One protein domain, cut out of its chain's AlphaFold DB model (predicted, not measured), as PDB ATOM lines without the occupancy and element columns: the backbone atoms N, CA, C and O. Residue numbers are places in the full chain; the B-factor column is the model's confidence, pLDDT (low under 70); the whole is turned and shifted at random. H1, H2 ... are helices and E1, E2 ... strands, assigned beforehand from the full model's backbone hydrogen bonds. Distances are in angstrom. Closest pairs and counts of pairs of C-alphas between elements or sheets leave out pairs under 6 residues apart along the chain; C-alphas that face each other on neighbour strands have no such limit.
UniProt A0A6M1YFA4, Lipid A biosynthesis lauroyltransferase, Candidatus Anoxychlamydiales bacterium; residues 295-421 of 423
ATOM      1  N   ARG A 295     149.503 165.326 195.426       91.50
ATOM      2  CA  ARG A 295     149.700 164.454 194.252       91.50
ATOM      3  C   ARG A 295     150.888 163.488 194.364       91.50
ATOM      4  O   ARG A 295     150.941 162.519 193.627       91.50
ATOM      5  N   PHE A 296     151.828 163.757 195.267       93.62
ATOM      6  CA  PHE A 296     153.023 162.941 195.481       93.62
ATOM      7  C   PHE A 296     152.966 162.149 196.796       93.62
ATOM      8  O   PHE A 296     153.953 161.530 197.179       93.62
ATOM      9  N   ARG A 297     151.828 162.170 197.510       90.75
ATOM     10  CA  ARG A 297     151.676 161.506 198.813       90.75
ATOM     11  C   ARG A 297     151.262 160.046 198.655       90.75
ATOM     12  O   ARG A 297     150.094 159.702 198.854       90.75
ATOM     13  N   HIS A 298     152.216 159.201 198.284       91.12
ATOM     14  CA  HIS A 298     151.992 157.783 198.022       91.12
ATOM     15  C   HIS A 298     153.024 156.907 198.729       91.12
ATOM     16  O   HIS A 298     154.214 157.165 198.642       91.12
ATOM     17  N   ASP A 299     152.551 155.826 199.353       88.25
ATOM     18  CA  ASP A 299     153.353 154.934 200.200       88.25
ATOM     19  C   ASP A 299     154.202 153.895 199.453       88.25
ATOM     20  O   ASP A 299     154.971 153.163 200.067       88.25
ATOM     21  N   CYS A 300     154.053 153.798 198.130       93.19
ATOM     22  CA  CYS A 300     154.769 152.835 197.290       93.19
ATOM     23  C   CYS A 300     155.269 153.525 196.031       93.19
ATOM     24  O   CYS A 300     154.479 153.822 195.125       93.19
ATOM     25  N   ILE A 301     156.573 153.759 195.987       95.31
ATOM     26  CA  ILE A 301     157.236 154.580 194.987       95.31
ATOM     27  C   ILE A 301     158.151 153.689 194.159       95.31
ATOM     28  O   ILE A 301     158.922 152.907 194.702       95.31
ATOM     29  N   CYS A 302     158.046 153.795 192.842       97.25
ATOM     30  CA  CYS A 302     158.936 153.138 191.896       97.25
ATOM     31  C   CYS A 302     159.790 154.194 191.201       97.25
ATOM     32  O   CYS A 302     159.241 155.138 190.637       97.25
ATOM     33  N   ILE A 303     161.108 154.044 191.235       97.25
ATOM     34  CA  ILE A 303     162.065 154.926 190.566       97.25
ATOM     35  C   ILE A 303     162.718 154.129 189.442       97.25
ATOM     36  O   ILE A 303     163.351 153.107 189.689       97.25
ATOM     37  N   ILE A 304     162.556 154.581 188.202       97.69
ATOM     38  CA  ILE A 304     163.107 153.915 187.019       97.69
ATOM     39  C   ILE A 304     164.299 154.728 186.525       97.69
ATOM     40  O   ILE A 304     164.116 155.817 185.980       97.69
ATOM     41  N   LEU A 305     165.505 154.193 186.727       97.12
ATOM     42  CA  LEU A 305     166.766 154.842 186.356       97.12
ATOM     43  C   LEU A 305     167.071 154.637 184.860       97.12
ATOM     44  O   LEU A 305     166.760 153.560 184.347       97.12
ATOM     45  N   PRO A 306     167.662 155.614 184.146       97.06
ATOM     46  CA  PRO A 306     167.980 155.513 182.714       97.06
ATOM     47  C   PRO A 306     169.184 154.611 182.420       97.06
ATOM     48  O   PRO A 306     169.954 154.264 183.313       97.06
ATOM     49  N   LYS A 307     169.359 154.221 181.146       96.25
ATOM     50  CA  LYS A 307     170.492 153.383 180.714       96.25
ATOM     51  C   LYS A 307     171.767 154.180 180.439       96.25
ATOM     52  O   LYS A 307     172.846 153.611 180.616       96.25
ATOM     53  N   GLU A 308     171.683 155.425 179.985       96.38
ATOM     54  CA  GLU A 308     172.872 156.212 179.632       96.38
ATOM     55  C   GLU A 308     173.699 156.543 180.873       96.38
ATOM     56  O   GLU A 308     173.134 156.915 181.895       96.38
ATOM     57  N   LYS A 309     175.028 156.363 180.818       95.31
ATOM     58  CA  LYS A 309     175.896 156.418 182.015       95.31
ATOM     59  C   LYS A 309     175.811 157.763 182.727       95.31
ATOM     60  O   LYS A 309     175.516 157.800 183.917       95.31
ATOM     61  N   LYS A 310     175.970 158.851 181.973       95.12
ATOM     62  CA  LYS A 310     175.910 160.219 182.502       95.12
ATOM     63  C   LYS A 310     174.563 160.524 183.160       95.12
ATOM     64  O   LYS A 310     174.516 161.119 184.229       95.12
ATOM     65  N   GLU A 311     173.460 160.108 182.535       94.75
ATOM     66  CA  GLU A 311     172.126 160.301 183.112       94.75
ATOM     67  C   GLU A 311     171.926 159.430 184.354       94.75
ATOM     68  O   GLU A 311     171.423 159.911 185.367       94.75
ATOM     69  N   PHE A 312     172.336 158.161 184.289       96.50
ATOM     70  CA  PHE A 312     172.229 157.215 185.393       96.50
ATOM     71  C   PHE A 312     172.941 157.739 186.638       96.50
ATOM     72  O   PHE A 312     172.311 157.811 187.687       96.50
ATOM     73  N   GLU A 313     174.209 158.141 186.513       95.00
ATOM     74  CA  GLU A 313     175.001 158.676 187.627       95.00
ATOM     75  C   GLU A 313     174.344 159.934 188.201       95.00
ATOM     76  O   GLU A 313     174.161 160.035 189.413       95.00
ATOM     77  N   ASN A 314     173.861 160.835 187.338       93.19
ATOM     78  CA  ASN A 314     173.170 162.043 187.779       93.19
ATOM     79  C   ASN A 314     171.939 161.727 188.648       93.19
ATOM     80  O   ASN A 314     171.781 162.310 189.715       93.19
ATOM     81  N   PHE A 315     171.091 160.771 188.246       94.38
ATOM     82  CA  PHE A 315     169.919 160.369 189.039       94.38
ATOM     83  C   PHE A 315     170.256 159.496 190.248       94.38
ATOM     84  O   PHE A 315     169.578 159.600 191.271       94.38
ATOM     85  N   TYR A 316     171.279 158.648 190.149       94.25
ATOM     86  CA  TYR A 316     171.760 157.814 191.247       94.25
ATOM     87  C   TYR A 316     172.140 158.674 192.457       94.25
ATOM     88  O   TYR A 316     171.669 158.417 193.565       94.25
ATOM     89  N   HIS A 317     172.862 159.777 192.234       93.25
ATOM     90  CA  HIS A 317     173.221 160.723 193.294       93.25
ATOM     91  C   HIS A 317     172.017 161.452 193.922       93.25
ATOM     92  O   HIS A 317     172.150 162.022 195.002       93.25
ATOM     93  N   GLN A 318     170.829 161.400 193.305       93.12
ATOM     94  CA  GLN A 318     169.597 161.981 193.859       93.12
ATOM     95  C   GLN A 318     168.740 160.983 194.646       93.12
ATOM     96  O   GLN A 318     167.729 161.377 195.236       93.12
ATOM     97  N   LEU A 319     169.102 159.696 194.681       93.38
ATOM     98  CA  LEU A 319     168.367 158.703 195.468       93.38
ATOM     99  C   LEU A 319     168.300 159.063 196.965       93.38
ATOM    100  O   LEU A 319     167.198 158.976 197.515       93.38
ATOM    101  N   PRO A 320     169.376 159.561 197.617       92.94
ATOM    102  CA  PRO A 320     169.304 160.016 199.007       92.94
ATOM    103  C   PRO A 320     168.327 161.182 199.219       92.94
ATOM    104  O   PRO A 320     167.629 161.227 200.231       92.94
ATOM    105  N   VAL A 321     168.210 162.095 198.247       92.50
ATOM    106  CA  VAL A 321     167.258 163.220 198.299       92.50
ATOM    107  C   VAL A 321     165.821 162.707 198.244       92.50
ATOM    108  O   VAL A 321     164.977 163.102 199.045       92.50
ATOM    109  N   LEU A 322     165.521 161.775 197.335       91.38
ATOM    110  CA  LEU A 322     164.198 161.147 197.300       91.38
ATOM    111  C   LEU A 322     163.931 160.344 198.579       91.38
ATOM    112  O   LEU A 322     162.816 160.389 199.097       91.38
ATOM    113  N   LYS A 323     164.937 159.660 199.132       90.00
ATOM    114  CA  LYS A 323     164.796 158.925 200.391       90.00
ATOM    115  C   LYS A 323     164.510 159.843 201.576       90.00
ATOM    116  O   LYS A 323     163.660 159.498 202.390       90.00
ATOM    117  N   SER A 324     165.153 161.006 201.666       90.50
ATOM    118  CA  SER A 324     164.904 161.963 202.752       90.50
ATOM    119  C   SER A 324     163.483 162.535 202.687       90.50
ATOM    120  O   SER A 324     162.803 162.635 203.711       90.50
ATOM    121  N   ILE A 325     162.976 162.798 201.477       91.25
ATOM    122  CA  ILE A 325     161.578 163.183 201.245       91.25
ATOM    123  C   ILE A 325     160.631 162.046 201.682       91.25
ATOM    124  O   ILE A 325     159.650 162.282 202.393       91.25
ATOM    125  N   TYR A 326     160.949 160.807 201.306       90.69
ATOM    126  CA  TYR A 326     160.102 159.617 201.446       90.69
ATOM    127  C   TYR A 326     160.590 158.622 202.518       90.69
ATOM    128  O   TYR A 326     160.527 157.406 202.344       90.69
ATOM    129  N   HIS A 327     161.067 159.126 203.659       87.44
ATOM    130  CA  HIS A 327     161.791 158.342 204.675       87.44
ATOM    131  C   HIS A 327     161.043 157.101 205.224       87.44
ATOM    132  O   HIS A 327     161.665 156.096 205.579       87.44
ATOM    133  N   ARG A 328     159.702 157.129 205.280       86.50
ATOM    134  CA  ARG A 328     158.860 155.992 205.717       86.50
ATOM    135  C   ARG A 328     158.210 155.217 204.569       86.50
ATOM    136  O   ARG A 328     157.655 154.151 204.821       86.50
ATOM    137  N   ASP A 329     158.292 155.702 203.336       86.56
ATOM    138  CA  ASP A 329     157.654 155.055 202.189       86.56
ATOM    139  C   ASP A 329     158.466 153.881 201.655       86.56
ATOM    140  O   ASP A 329     159.661 153.745 201.932       86.56
ATOM    141  N   PHE A 330     157.784 152.998 200.922       91.94
ATOM    142  CA  PHE A 330     158.440 151.891 200.247       91.94
ATOM    143  C   PHE A 330     159.035 152.374 198.929       91.94
ATOM    144  O   PHE A 330     158.283 152.777 198.033       91.94
ATOM    145  N   ILE A 331     160.360 152.309 198.796       93.69
ATOM    146  CA  ILE A 331     161.073 152.732 197.586       93.69
ATOM    147  C   ILE A 331     161.552 151.507 196.819       93.69
ATOM    148  O   ILE A 331     162.380 150.742 197.299       93.69
ATOM    149  N   PHE A 332     161.062 151.343 195.598       95.56
ATOM    150  CA  PHE A 332     161.503 150.312 194.669       95.56
ATOM    151  C   PHE A 332     162.279 150.946 193.524       95.56
ATOM    152  O   PHE A 332     161.851 151.963 192.978       95.56
ATOM    153  N   ILE A 333     163.392 150.335 193.131       97.00
ATOM    154  CA  ILE A 333     164.260 150.869 192.080       97.00
ATOM    155  C   ILE A 333     164.317 149.889 190.913       97.00
ATOM    156  O   ILE A 333     164.670 148.725 191.077       97.00
ATOM    157  N   LEU A 334     163.989 150.365 189.714       97.31
ATOM    158  CA  LEU A 334     164.259 149.661 188.466       97.31
ATOM    159  C   LEU A 334     165.599 150.157 187.923       97.31
ATOM    160  O   LEU A 334     165.708 151.296 187.466       97.31
ATOM    161  N   CYS A 335     166.609 149.292 187.977       97.38
ATOM    162  CA  CYS A 335     167.992 149.621 187.645       97.38
ATOM    163  C   CYS A 335     168.451 148.872 186.379       97.38
ATOM    164  O   CYS A 335     168.188 147.672 186.248       97.38
ATOM    165  N   PRO A 336     169.154 149.513 185.428       97.81
ATOM    166  CA  PRO A 336     169.794 148.786 184.338       97.81
ATOM    167  C   PRO A 336     170.757 147.716 184.869       97.81
ATOM    168  O   PRO A 336     171.608 147.993 185.710       97.81
ATOM    169  N   LYS A 337     170.698 146.497 184.323       97.00
ATOM    170  CA  LYS A 337     171.513 145.355 184.784       97.00
ATOM    171  C   LYS A 337     173.025 145.632 184.758       97.00
ATOM    172  O   LYS A 337     173.755 145.057 185.560       97.00
ATOM    173  N   LYS A 338     173.493 146.513 183.866       96.06
ATOM    174  CA  LYS A 338     174.907 146.922 183.782       96.06
ATOM    175  C   LYS A 338     175.402 147.730 184.990       96.06
ATOM    176  O   LYS A 338     176.603 147.809 185.188       96.06
ATOM    177  N   TYR A 339     174.500 148.267 185.811       96.56
ATOM    178  CA  TYR A 339     174.830 149.028 187.019       96.56
ATOM    179  C   TYR A 339     174.483 148.270 188.307       96.56
ATOM    180  O   TYR A 339     174.332 148.871 189.361       96.56
ATOM    181  N   LYS A 340     174.378 146.934 188.246       94.00
ATOM    182  CA  LYS A 340     174.061 146.081 189.408       94.00
ATOM    183  C   LYS A 340     175.061 146.167 190.570       94.00
ATOM    184  O   LYS A 340     174.748 145.700 191.654       94.00
ATOM    185  N   ASN A 341     176.257 146.698 190.312       92.69
ATOM    186  CA  ASN A 341     177.320 146.849 191.302       92.69
ATOM    187  C   ASN A 341     177.247 148.199 192.041       92.69
ATOM    188  O   ASN A 341     178.030 148.414 192.955       92.69
ATOM    189  N   TYR A 342     176.355 149.112 191.635       92.12
ATOM    190  CA  TYR A 342     176.118 150.348 192.382       92.12
ATOM    191  C   TYR A 342     175.311 150.036 193.639       92.12
ATOM    192  O   TYR A 342     174.351 149.262 193.588       92.12
ATOM    193  N   ASP A 343     175.676 150.677 194.744       89.19
ATOM    194  CA  ASP A 343     174.992 150.500 196.014       89.19
ATOM    195  C   ASP A 343     173.704 151.332 196.056       89.19
ATOM    196  O   ASP A 343     173.700 152.550 196.222       89.19
ATOM    197  N   LEU A 344     172.571 150.666 195.851       85.69
ATOM    198  CA  LEU A 344     171.246 151.284 195.867       85.69
ATOM    199  C   LEU A 344     170.668 151.261 197.292       85.69
ATOM    200  O   LEU A 344     169.577 150.712 197.518       85.69
ATOM    201  N   ILE A 345     171.445 151.828 198.223       72.31
ATOM    202  CA  ILE A 345     171.188 151.876 199.670       72.31
ATOM    203  C   ILE A 345     169.743 152.325 199.934       72.31
ATOM    204  O   ILE A 345     169.193 153.192 199.249       72.31
ATOM    205  N   ASP A 346     169.122 151.716 200.946       72.44
ATOM    206  CA  ASP A 346     167.817 152.093 201.499       72.44
ATOM    207  C   ASP A 346     166.593 151.897 200.588       72.44
ATOM    208  O   ASP A 346     165.514 152.452 200.858       72.44
ATOM    209  N   SER A 347     166.709 151.070 199.547       85.69
ATOM    210  CA  SER A 347     165.556 150.598 198.773       85.69
ATOM    211  C   SER A 347     164.877 149.371 199.405       85.69
ATOM    212  O   SER A 347     165.511 148.476 199.955       85.69
ATOM    213  N   ASP A 348     163.550 149.296 199.291       89.62
ATOM    214  CA  ASP A 348     162.712 148.156 199.696       89.62
ATOM    215  C   ASP A 348     162.671 147.031 198.642       89.62
ATOM    216  O   ASP A 348     161.970 146.020 198.814       89.62
ATOM    217  N   GLY A 349     163.381 147.225 197.528       92.00
ATOM    218  CA  GLY A 349     163.598 146.234 196.484       92.00
ATOM    219  C   GLY A 349     164.170 146.835 195.200       92.00
ATOM    220  O   GLY A 349     163.723 147.885 194.735       92.00
ATOM    221  N   VAL A 350     165.105 146.112 194.582       95.31
ATOM    222  CA  VAL A 350     165.701 146.461 193.285       95.31
ATOM    223  C   VAL A 350     165.283 145.440 192.229       95.31
ATOM    224  O   VAL A 350     165.314 144.234 192.468       95.31
ATOM    225  N   ILE A 351     164.891 145.918 191.048       95.62
ATOM    226  CA  ILE A 351     164.548 145.091 189.888       95.62
ATOM    227  C   ILE A 351     165.471 145.469 188.733       95.62
ATOM    228  O   ILE A 351     165.455 146.603 188.254       95.62
ATOM    229  N   TYR A 352     166.271 144.510 188.271       96.94
ATOM    230  CA  TYR A 352     167.219 144.740 187.185       96.94
ATOM    231  C   TYR A 352     166.595 144.537 185.808       96.94
ATOM    232  O   TYR A 352     165.859 143.574 185.592       96.94
ATOM    233  N   TYR A 353     166.941 145.400 184.853       97.38
ATOM    234  CA  TYR A 353     166.390 145.358 183.498       97.38
ATOM    235  C   TYR A 353     167.479 145.481 182.413       97.38
ATOM    236  O   TYR A 353     168.492 146.152 182.614       97.38
ATOM    237  N   LYS A 354     167.314 144.825 181.254       96.38
ATOM    238  CA  LYS A 354     168.266 144.894 180.122       96.38
ATOM    239  C   LYS A 354     167.796 145.888 179.059       96.38
ATOM    240  O   LYS A 354     168.586 146.672 178.527       96.38
ATOM    241  N   SER A 355     166.504 145.874 178.758       96.06
ATOM    242  CA  SER A 355     165.849 146.748 177.785       96.06
ATOM    243  C   SER A 355     164.778 147.606 178.461       96.06
ATOM    244  O   SER A 355     164.200 147.205 179.467       96.06
ATOM    245  N   TYR A 356     164.444 148.771 177.896       95.00
ATOM    246  CA  TYR A 356     163.335 149.570 178.430       95.00
ATOM    247  C   TYR A 356     161.987 148.827 178.382       95.00
ATOM    248  O   TYR A 356     161.117 149.113 179.199       95.00
ATOM    249  N   LYS A 357     161.808 147.836 177.492       96.00
ATOM    250  CA  LYS A 357     160.599 146.991 177.473       96.00
ATOM    251  C   LYS A 357     160.462 146.152 178.748       96.00
ATOM    252  O   LYS A 357     159.345 145.956 179.212       96.00
ATOM    253  N   ASP A 358     161.575 145.741 179.350       96.31
ATOM    254  CA  ASP A 358     161.597 144.947 180.583       96.31
ATOM    255  C   ASP A 358     161.065 145.753 181.791       96.31
ATOM    256  O   ASP A 358     160.616 145.174 182.777       96.31
ATOM    257  N   THR A 359     161.059 147.093 181.710       96.25
ATOM    258  CA  THR A 359     160.487 147.975 182.751       96.25
ATOM    259  C   THR A 359     158.960 147.947 182.805       96.25
ATOM    260  O   THR A 359     158.370 148.427 183.773       96.25
ATOM    261  N   LEU A 360     158.293 147.366 181.797       96.50
ATOM    262  CA  LEU A 360     156.836 147.236 181.725       96.50
ATOM    263  C   LEU A 360     156.335 146.091 182.622       96.50
ATOM    264  O   LEU A 360     155.638 145.168 182.189       96.50
ATOM    265  N   LEU A 361     156.688 146.164 183.906       94.69
ATOM    266  CA  LEU A 361     156.376 145.168 184.922       94.69
ATOM    267  C   LEU A 361     154.868 145.058 185.134       94.69
ATOM    268  O   LEU A 361     154.180 146.058 185.348       94.69
ATOM    269  N   LYS A 362     154.345 143.833 185.140       94.38
ATOM    270  CA  LYS A 362     152.950 143.565 185.511       94.38
ATOM    271  C   LYS A 362     152.818 143.542 187.035       94.38
ATOM    272  O   LYS A 362     152.551 142.494 187.613       94.38
ATOM    273  N   ASP A 363     153.050 144.688 187.662       93.75
ATOM    274  CA  ASP A 363     153.151 144.836 189.110       93.75
ATOM    275  C   ASP A 363     152.143 145.863 189.630       93.75
ATOM    276  O   ASP A 363     152.037 146.980 189.121       93.75
ATOM    277  N   TYR A 364     151.393 145.465 190.651       96.25
ATOM    278  CA  TYR A 364     150.369 146.282 191.286       96.25
ATOM    279  C   TYR A 364     150.866 147.028 192.530       96.25
ATOM    280  O   TYR A 364     150.088 147.757 193.133       96.25
ATOM    281  N   ARG A 365     152.121 146.871 192.963       94.62
ATOM    282  CA  ARG A 365     152.617 147.515 194.191       94.62
ATOM    283  C   ARG A 365     152.673 149.033 194.060       94.62
ATOM    284  O   ARG A 365     152.314 149.740 194.999       94.62
ATOM    285  N   PHE A 366     153.092 149.543 192.905       96.00
ATOM    286  CA  PHE A 366     153.492 150.944 192.762       96.00
ATOM    287  C   PHE A 366     152.293 151.892 192.677       96.00
ATOM    288  O   PHE A 366     151.392 151.713 191.857       96.00
ATOM    289  N   LYS A 367     152.293 152.922 193.522       95.69
ATOM    290  CA  LYS A 367     151.268 153.976 193.573       95.69
ATOM    291  C   LYS A 367     151.764 155.270 192.920       95.69
ATOM    292  O   LYS A 367     150.959 155.980 192.323       95.69
ATOM    293  N   LEU A 368     153.067 155.535 192.986       96.38
ATOM    294  CA  LEU A 368     153.755 156.648 192.332       96.38
ATOM    295  C   LEU A 368     154.959 156.104 191.562       96.38
ATOM    296  O   LEU A 368     155.699 155.277 192.089       96.38
ATOM    297  N   VAL A 369     155.148 156.550 190.322       98.00
ATOM    298  CA  VAL A 369     156.283 156.125 189.491       98.00
ATOM    299  C   VAL A 369     157.062 157.343 189.020       98.00
ATOM    300  O   VAL A 369     156.505 158.194 188.333       98.00
ATOM    301  N   TYR A 370     158.347 157.410 189.342       97.69
ATOM    302  CA  TYR A 370     159.304 158.330 188.744       97.69
ATOM    303  C   TYR A 370     159.948 157.655 187.538       97.69
ATOM    304  O   TYR A 370     160.717 156.705 187.673       97.69
ATOM    305  N   ASN A 371     159.599 158.124 186.344       97.50
ATOM    306  CA  ASN A 371     160.189 157.672 185.098       97.50
ATOM    307  C   ASN A 371     161.288 158.642 184.662       97.50
ATOM    308  O   ASN A 371     160.995 159.681 184.065       97.50
ATOM    309  N   PHE A 372     162.540 158.277 184.923       96.44
ATOM    310  CA  PHE A 372     163.708 159.028 184.465       96.44
ATOM    311  C   PHE A 372     164.303 158.467 183.173       96.44
ATOM    312  O   PHE A 372     165.421 158.801 182.809       96.44
ATOM    313  N   THR A 373     163.550 157.630 182.456       95.38
ATOM    314  CA  THR A 373     163.943 157.094 181.151       95.38
ATOM    315  C   THR A 373     163.236 157.843 180.014       95.38
ATOM    316  O   THR A 373     162.117 158.337 180.205       95.38
ATOM    317  N   PRO A 374     163.788 157.837 178.787       93.88
ATOM    318  CA  PRO A 374     163.106 158.384 177.611       93.88
ATOM    319  C   PRO A 374     161.906 157.532 177.143       93.88
ATOM    320  O   PRO A 374     161.211 157.885 176.186       93.88
ATOM    321  N   PHE A 375     161.623 156.386 177.777       95.38
ATOM    322  CA  PHE A 375     160.640 155.431 177.276       95.38
ATOM    323  C   PHE A 375     159.192 155.838 177.601       95.38
ATOM    324  O   PHE A 375     158.648 155.563 178.672       95.38
ATOM    325  N   LYS A 376     158.518 156.453 176.621       91.50
ATOM    326  CA  LYS A 376     157.166 157.033 176.772       91.50
ATOM    327  C   LYS A 376     156.069 156.024 177.164       91.50
ATOM    328  O   LYS A 376     155.082 156.409 177.792       91.50
ATOM    329  N   LYS A 377     156.229 154.729 176.847       95.94
ATOM    330  CA  LYS A 377     155.222 153.680 177.139       95.94
ATOM    331  C   LYS A 377     155.034 153.401 178.640       95.94
ATOM    332  O   LYS A 377     153.998 152.864 179.023       95.94
ATOM    333  N   ILE A 378     155.975 153.808 179.495       95.88
ATOM    334  CA  ILE A 378     155.914 153.600 180.954       95.88
ATOM    335  C   ILE A 378     154.678 154.266 181.572       95.88
ATOM    336  O   ILE A 378     154.004 153.660 182.406       95.88
ATOM    337  N   LYS A 379     154.332 155.484 181.128       95.62
ATOM    338  CA  LYS A 379     153.192 156.233 181.675       95.62
ATOM    339  C   LYS A 379     151.875 155.488 181.475       95.62
ATOM    340  O   LYS A 379     151.165 155.221 182.441       95.62
ATOM    341  N   SER A 380     151.552 155.132 180.233       96.06
ATOM    342  CA  SER A 380     150.303 154.428 179.927       96.06
ATOM    343  C   SER A 380     150.278 153.014 180.507       96.06
ATOM    344  O   SER A 380     149.205 152.524 180.851       96.06
ATOM    345  N   HIS A 381     151.438 152.373 180.663       97.00
ATOM    346  CA  HIS A 381     151.555 151.067 181.304       97.00
ATOM    347  C   HIS A 381     151.187 151.118 182.787       97.00
ATOM    348  O   HIS A 381     150.186 150.522 183.175       97.00
ATOM    349  N   PHE A 382     151.913 151.869 183.620       96.88
ATOM    350  CA  PHE A 382     151.678 151.848 185.070       96.88
ATOM    351  C   PHE A 382     150.325 152.451 185.478       96.88
ATOM    352  O   PHE A 382     149.721 151.983 186.446       96.88
ATOM    353  N   LEU A 383     149.785 153.410 184.712       95.56
ATOM    354  CA  LEU A 383     148.447 153.965 184.965       95.56
ATOM    355  C   LEU A 383     147.308 152.946 184.767       95.56
ATOM    356  O   LEU A 383     146.256 153.112 185.395       95.56
ATOM    357  N   LYS A 384     147.511 151.902 183.942       94.25
ATOM    358  CA  LYS A 384     146.579 150.764 183.788       94.25
ATOM    359  C   LYS A 384     146.609 149.807 184.988       94.25
ATOM    360  O   LYS A 384     145.658 149.050 185.179       94.25
ATOM    361  N   PHE A 385     147.681 149.833 185.779       94.38
ATOM    362  CA  PHE A 385     147.818 149.068 187.018       94.38
ATOM    363  C   PHE A 385     147.360 149.927 188.211       94.38
ATOM    364  O   PHE A 385     146.279 150.518 188.197       94.38
ATOM    365  N   SER A 386     148.150 149.967 189.275       94.06
ATOM    366  CA  SER A 386     147.858 150.629 190.545       94.06
ATOM    367  C   SER A 386     148.361 152.067 190.630       94.06
ATOM    368  O   SER A 386     147.988 152.767 191.573       94.06
ATOM    369  N   ALA A 387     149.199 152.520 189.690       96.62
ATOM    370  CA  ALA A 387     149.806 153.840 189.795       96.62
ATOM    371  C   ALA A 387     148.741 154.930 189.653       96.62
ATOM    372  O   ALA A 387     147.904 154.907 188.744       96.62
ATOM    373  N   PHE A 388     148.771 155.889 190.569       95.44
ATOM    374  CA  PHE A 388     147.955 157.096 190.529       95.44
ATOM    375  C   PHE A 388     148.607 158.168 189.664       95.44
ATOM    376  O   PHE A 388     147.904 158.906 188.984       95.44
ATOM    377  N   GLU A 389     149.937 158.208 189.662       95.81
ATOM    378  CA  GLU A 389     150.724 159.227 188.988       95.81
ATOM    379  C   GLU A 389     152.009 158.615 188.418       95.81
ATOM    380  O   GLU A 389     152.627 157.740 189.036       95.81
ATOM    381  N   VAL A 390     152.411 159.098 187.240       97.12
ATOM    382  CA  VAL A 390     153.714 158.798 186.636       97.12
ATOM    383  C   VAL A 390     154.389 160.120 186.294       97.12
ATOM    384  O   VAL A 390     153.899 160.883 185.461       97.12
ATOM    385  N   VAL A 391     155.508 160.380 186.953       97.25
ATOM    386  CA  VAL A 391     156.220 161.655 186.957       97.25
ATOM    387  C   VAL A 391     157.498 161.519 186.142       97.25
ATOM    388  O   VAL A 391     158.272 160.592 186.352       97.25
ATOM    389  N   THR A 392     157.725 162.446 185.219       96.94
ATOM    390  CA  THR A 392     158.968 162.554 184.444       96.94
ATOM    391  C   THR A 392     159.814 163.717 184.958       96.94
ATOM    392  O   THR A 392     159.304 164.595 185.660       96.94
ATOM    393  N   LEU A 393     161.093 163.767 184.571       95.50
ATOM    394  CA  LEU A 393     161.949 164.917 184.884       95.50
ATOM    395  C   LEU A 393     161.363 166.232 184.347       95.50
ATOM    396  O   LEU A 393     161.389 167.240 185.042       95.50
ATOM    397  N   GLU A 394     160.793 166.219 183.142       95.38
ATOM    398  CA  GLU A 394     160.147 167.388 182.532       95.38
ATOM    399  C   GLU A 394     159.009 167.936 183.410       95.38
ATOM    400  O   GLU A 394     158.926 169.140 183.653       95.38
ATOM    401  N   ILE A 395     158.173 167.046 183.964       96.25
ATOM    402  CA  ILE A 395     157.109 167.433 184.898       96.25
ATOM    403  C   ILE A 395     157.710 168.050 186.164       96.25
ATOM    404  O   ILE A 395     157.195 169.060 186.639       96.25
ATOM    405  N   LEU A 396     158.783 167.471 186.712       96.69
ATOM    406  CA  LEU A 396     159.445 168.015 187.901       96.69
ATOM    407  C   LEU A 396     160.043 169.394 187.631       96.69
ATOM    408  O   LEU A 396     159.747 170.319 188.379       96.69
ATOM    409  N   LYS A 397     160.785 169.574 186.534       96.19
ATOM    410  CA  LYS A 397     161.353 170.874 186.145       96.19
ATOM    411  C   LYS A 397     160.270 171.934 185.948       96.19
ATOM    412  O   LYS A 397     160.392 173.022 186.495       96.19
ATOM    413  N   LYS A 398     159.164 171.596 185.271       96.19
ATOM    414  CA  LYS A 398     158.013 172.501 185.086       96.19
ATOM    415  C   LYS A 398     157.341 172.908 186.403       96.19
ATOM    416  O   LYS A 398     156.760 173.984 186.505       96.19
ATOM    417  N   LEU A 399     157.334 172.029 187.403       95.88
ATOM    418  CA  LEU A 399     156.798 172.360 188.726       95.88
ATOM    419  C   LEU A 399     157.796 173.181 189.544       95.88
ATOM    420  O   LEU A 399     157.384 174.124 190.214       95.88
ATOM    421  N   ALA A 400     159.081 172.835 189.466       95.75
ATOM    422  CA  ALA A 400     160.163 173.515 190.162       95.75
ATOM    423  C   ALA A 400     160.394 174.939 189.640       95.75
ATOM    424  O   ALA A 400     160.660 175.824 190.442       95.75
ATOM    425  N   SER A 401     160.196 175.200 188.342       95.38
ATOM    426  CA  SER A 401     160.350 176.534 187.732       95.38
ATOM    427  C   SER A 401     159.375 177.583 188.273       95.38
ATOM    428  O   SER A 401     159.511 178.764 187.992       95.38
ATOM    429  N   LYS A 402     158.372 177.171 189.060       93.62
ATOM    430  CA  LYS A 402     157.506 178.092 189.809       93.62
ATOM    431  C   LYS A 402     158.173 178.665 191.064       93.62
ATOM    432  O   LYS A 402     157.579 179.515 191.714       93.62
ATOM    433  N   LYS A 403     159.328 178.122 191.457       92.69
ATOM    434  CA  LYS A 403     160.043 178.434 192.702       92.69
ATOM    435  C   LYS A 403     161.544 178.635 192.515       92.69
ATOM    436  O   LYS A 403     162.170 179.219 193.386       92.69
ATOM    437  N   LEU A 404     162.109 178.085 191.446       93.75
ATOM    438  CA  LEU A 404     163.530 178.144 191.136       93.75
ATOM    439  C   LEU A 404     163.767 179.031 189.920       93.75
ATOM    440  O   LEU A 404     162.989 179.000 188.965       93.75
ATOM    441  N   GLU A 405     164.881 179.751 189.947       91.19
ATOM    442  CA  GLU A 405     165.425 180.459 188.793       91.19
ATOM    443  C   GLU A 405     165.966 179.476 187.736       91.19
ATOM    444  O   GLU A 405     166.273 178.315 188.025       91.19
ATOM    445  N   ASN A 406     166.115 179.927 186.485       86.94
ATOM    446  CA  ASN A 406     166.538 179.057 185.376       86.94
ATOM    447  C   ASN A 406     167.925 178.423 185.586       86.94
ATOM    448  O   ASN A 406     168.119 177.253 185.256       86.94
ATOM    449  N   ASN A 407     168.870 179.162 186.172       87.31
ATOM    450  CA  ASN A 407     170.206 178.673 186.541       87.31
ATOM    451  C   ASN A 407     170.138 177.489 187.538       87.31
ATOM    452  O   ASN A 407     170.934 176.553 187.446       87.31
ATOM    453  N   GLN A 408     169.149 177.479 188.437       87.38
ATOM    454  CA  GLN A 408     168.936 176.463 189.472       87.38
ATOM    455  C   GLN A 408     168.251 175.192 188.949       87.38
ATOM    456  O   GLN A 408     168.324 174.154 189.602       87.38
ATOM    457  N   LEU A 409     167.621 175.221 187.767       88.69
ATOM    458  CA  LEU A 409     166.968 174.047 187.159       88.69
ATOM    459  C   LEU A 409     167.957 172.981 186.643       88.69
ATOM    460  O   LEU A 409     167.535 171.901 186.204       88.69
ATOM    461  N   SER A 410     169.255 173.285 186.673       88.50
ATOM    462  CA  SER A 410     170.347 172.342 186.412       88.50
ATOM    463  C   SER A 410     170.624 171.417 187.610       88.50
ATOM    464  O   SER A 410     171.009 170.266 187.408       88.50
ATOM    465  N   ASP A 411     170.343 171.878 188.834       93.12
ATOM    466  CA  ASP A 411     170.521 171.132 190.080       93.12
ATOM    467  C   ASP A 411     169.294 170.250 190.359       93.12
ATOM    468  O   ASP A 411     168.226 170.715 190.773       93.12
ATOM    469  N   LEU A 412     169.437 168.942 190.123       94.06
ATOM    470  CA  LEU A 412     168.338 167.990 190.292       94.06
ATOM    471  C   LEU A 412     167.851 167.871 191.741       94.06
ATOM    472  O   LEU A 412     166.660 167.626 191.943       94.06
ATOM    473  N   SER A 413     168.723 168.081 192.730       93.75
ATOM    474  CA  SER A 413     168.344 168.037 194.144       93.75
ATOM    475  C   SER A 413     167.351 169.157 194.444       93.75
ATOM    476  O   SER A 413     166.234 168.905 194.916       93.75
ATOM    477  N   LYS A 414     167.695 170.391 194.043       94.06
ATOM    478  CA  LYS A 414     166.803 171.554 194.165       94.06
ATOM    479  C   LYS A 414     165.508 171.345 193.398       94.06
ATOM    480  O   LYS A 414     164.435 171.609 193.940       94.06
ATOM    481  N   VAL A 415     165.578 170.827 192.169       96.31
ATOM    482  CA  VAL A 415     164.386 170.544 191.355       96.31
ATOM    483  C   VAL A 415     163.451 169.566 192.066       96.31
ATOM    484  O   VAL A 415     162.245 169.809 192.117       96.31
ATOM    485  N   PHE A 416     163.970 168.473 192.629       95.00
ATOM    486  CA  PHE A 416     163.148 167.466 193.303       95.00
ATOM    487  C   PHE A 416     162.478 168.045 194.546       95.00
ATOM    488  O   PHE A 416     161.260 167.918 194.689       95.00
ATOM    489  N   VAL A 417     163.237 168.741 195.392       94.75
ATOM    490  CA  VAL A 417     162.700 169.391 196.592       94.75
ATOM    491  C   VAL A 417     161.646 170.436 196.212       94.75
ATOM    492  O   VAL A 417     160.510 170.343 196.671       94.75
ATOM    493  N   ALA A 418     161.953 171.368 195.307       94.94
ATOM    494  CA  ALA A 418     161.037 172.444 194.925       94.94
ATOM    495  C   ALA A 418     159.741 171.932 194.270       94.94
ATOM    496  O   ALA A 418     158.656 172.472 194.520       94.94
ATOM    497  N   ALA A 419     159.836 170.882 193.447       96.06
ATOM    498  CA  ALA A 419     158.688 170.291 192.767       96.06
ATOM    499  C   ALA A 419     157.804 169.456 193.704       96.06
ATOM    500  O   ALA A 419     156.575 169.496 193.588       96.06
ATOM    501  N   ILE A 420     158.409 168.670 194.600       95.56
ATOM    502  CA  ILE A 420     157.703 167.680 195.426       95.56
ATOM    503  C   ILE A 420     157.226 168.292 196.750       95.56
ATOM    504  O   ILE A 420     156.126 167.962 197.219       95.56
ATOM    505  N   CYS A 421     158.002 169.215 197.322       93.94
ATOM    506  CA  CYS A 421     157.757 169.846 198.615       93.94
ATOM    507  C   CYS A 421     157.168 171.259 198.476       93.94
ATOM    508  O   CYS A 421     157.396 171.986 197.514       93.94
TER     509      CYS A 421
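Overview. This is residues 295 to 421 of the 423 residues of the protein "Lipid A biosynthesis lauroyltransferase" of Candidatus Anoxychlamydiales bacterium (UniProt A0A6M1YFA4). A twisted, all-parallel sheet of five strands forms a wall, with H4 packed over E4 and E5, and a small cluster of three helices, H5, H6 and H7, lies off the sheet at one end of the longest axis. H1 and H2 only graze the sheet, and H2 meets the cluster at H7, while short H3 lies near the ends of E1, E2 and E3. The printed part has 127 residues, in the order E1 H1 H2 E2 E3 H3 E4 H4 E5 H5 H6 H7, and the sheet runs E3 E2 E1 E4 E5. The class is mixed, helices and strands; the whole is compact, with a radius of gyration of the C-alphas of 13.7 A, rounded, and spans 38 by 29 by 29 A.

Along the chain. The strands are E3, residues 349 to 353, 13.3 A; E2, 330 to 336, 19.8 A; E1, 300 to 304, 13.3 A, from C-alpha 300 at (154.769, 152.835, 197.290); E4, 368 to 371, 9.7 A; and E5, 389 to 392, 10.0 A. The helices are H1, 309 to 316, 10.2 A; H2, 319 to 325, 10.0 A; H3, 356 to 359, 5.4 A; H4, 377 to 384, 11.3 A; H5, 393 to 400, 10.2 A; H6, 406 to 410, 7.8 A; and H7, 412 to 420, 11.8 A, ending at C-alpha 420 at (157.703, 167.680, 195.426).

Arrangement. In the sheet, these backbone atoms are within hydrogen-bond range across the pairs of parallel neighbour strands: N 333 and O 349 for E3 and E2, 2.9 A; N 301 and O 330 for E2 and E1, 2.8 A; N 302 and O 368 for E1 and E4, 2.9 A; and N 371 and O 391 for E4 and E5, 2.8 A. E1, H1 H2, E2 and E4, H4, E5 are strand-helix-strand units, two parallel neighbour strands with helices between; E3, H3, E4 is a split one, with E2 and E1 between its strands. The three crossovers are right-handed. H4 is on the sheet at a height of 9.2 A, over E4 and, only just, E5, where 3 of its C-alphas fall; it runs along the strands, at 1 degree to E4 on the local plane. H1, H2 and H3 only graze the sheet. H7, the hub, touches H5 at a steep tilt of 66 degrees, closest at the C-alphas of Ala 400 and Ala 419, 4.4 A. H7 touches H2 at a shallow tilt of 30 degrees, the same way, closest at the C-alphas of Val 321 and Ser 413, 6.5 A. H6 and H7 only just touch, only at the corner, with 3 pairs of C-alphas within 8 A, closest at the C-alphas of Leu 409 and Val 415, 6.0 A. H4 and H7 are apart. In H1, H2, H5 and H7 every O i to N i+4 pair is within hydrogen-bond range; H4 has 3 of 4, H6 has 0 of 1 with 1 of 2 O i to N i+3 pairs, and H3 is too short for such a pair.

Size, cuts and confidence. The two C-alphas farthest apart are those of Lys 362 and Asn 407, 39.1 A. The printed part has no cut. The link E2 to E3, residues 337 to 348, is long. The mean pLDDT of the printed part is 93.9, and no printed residue is under 70.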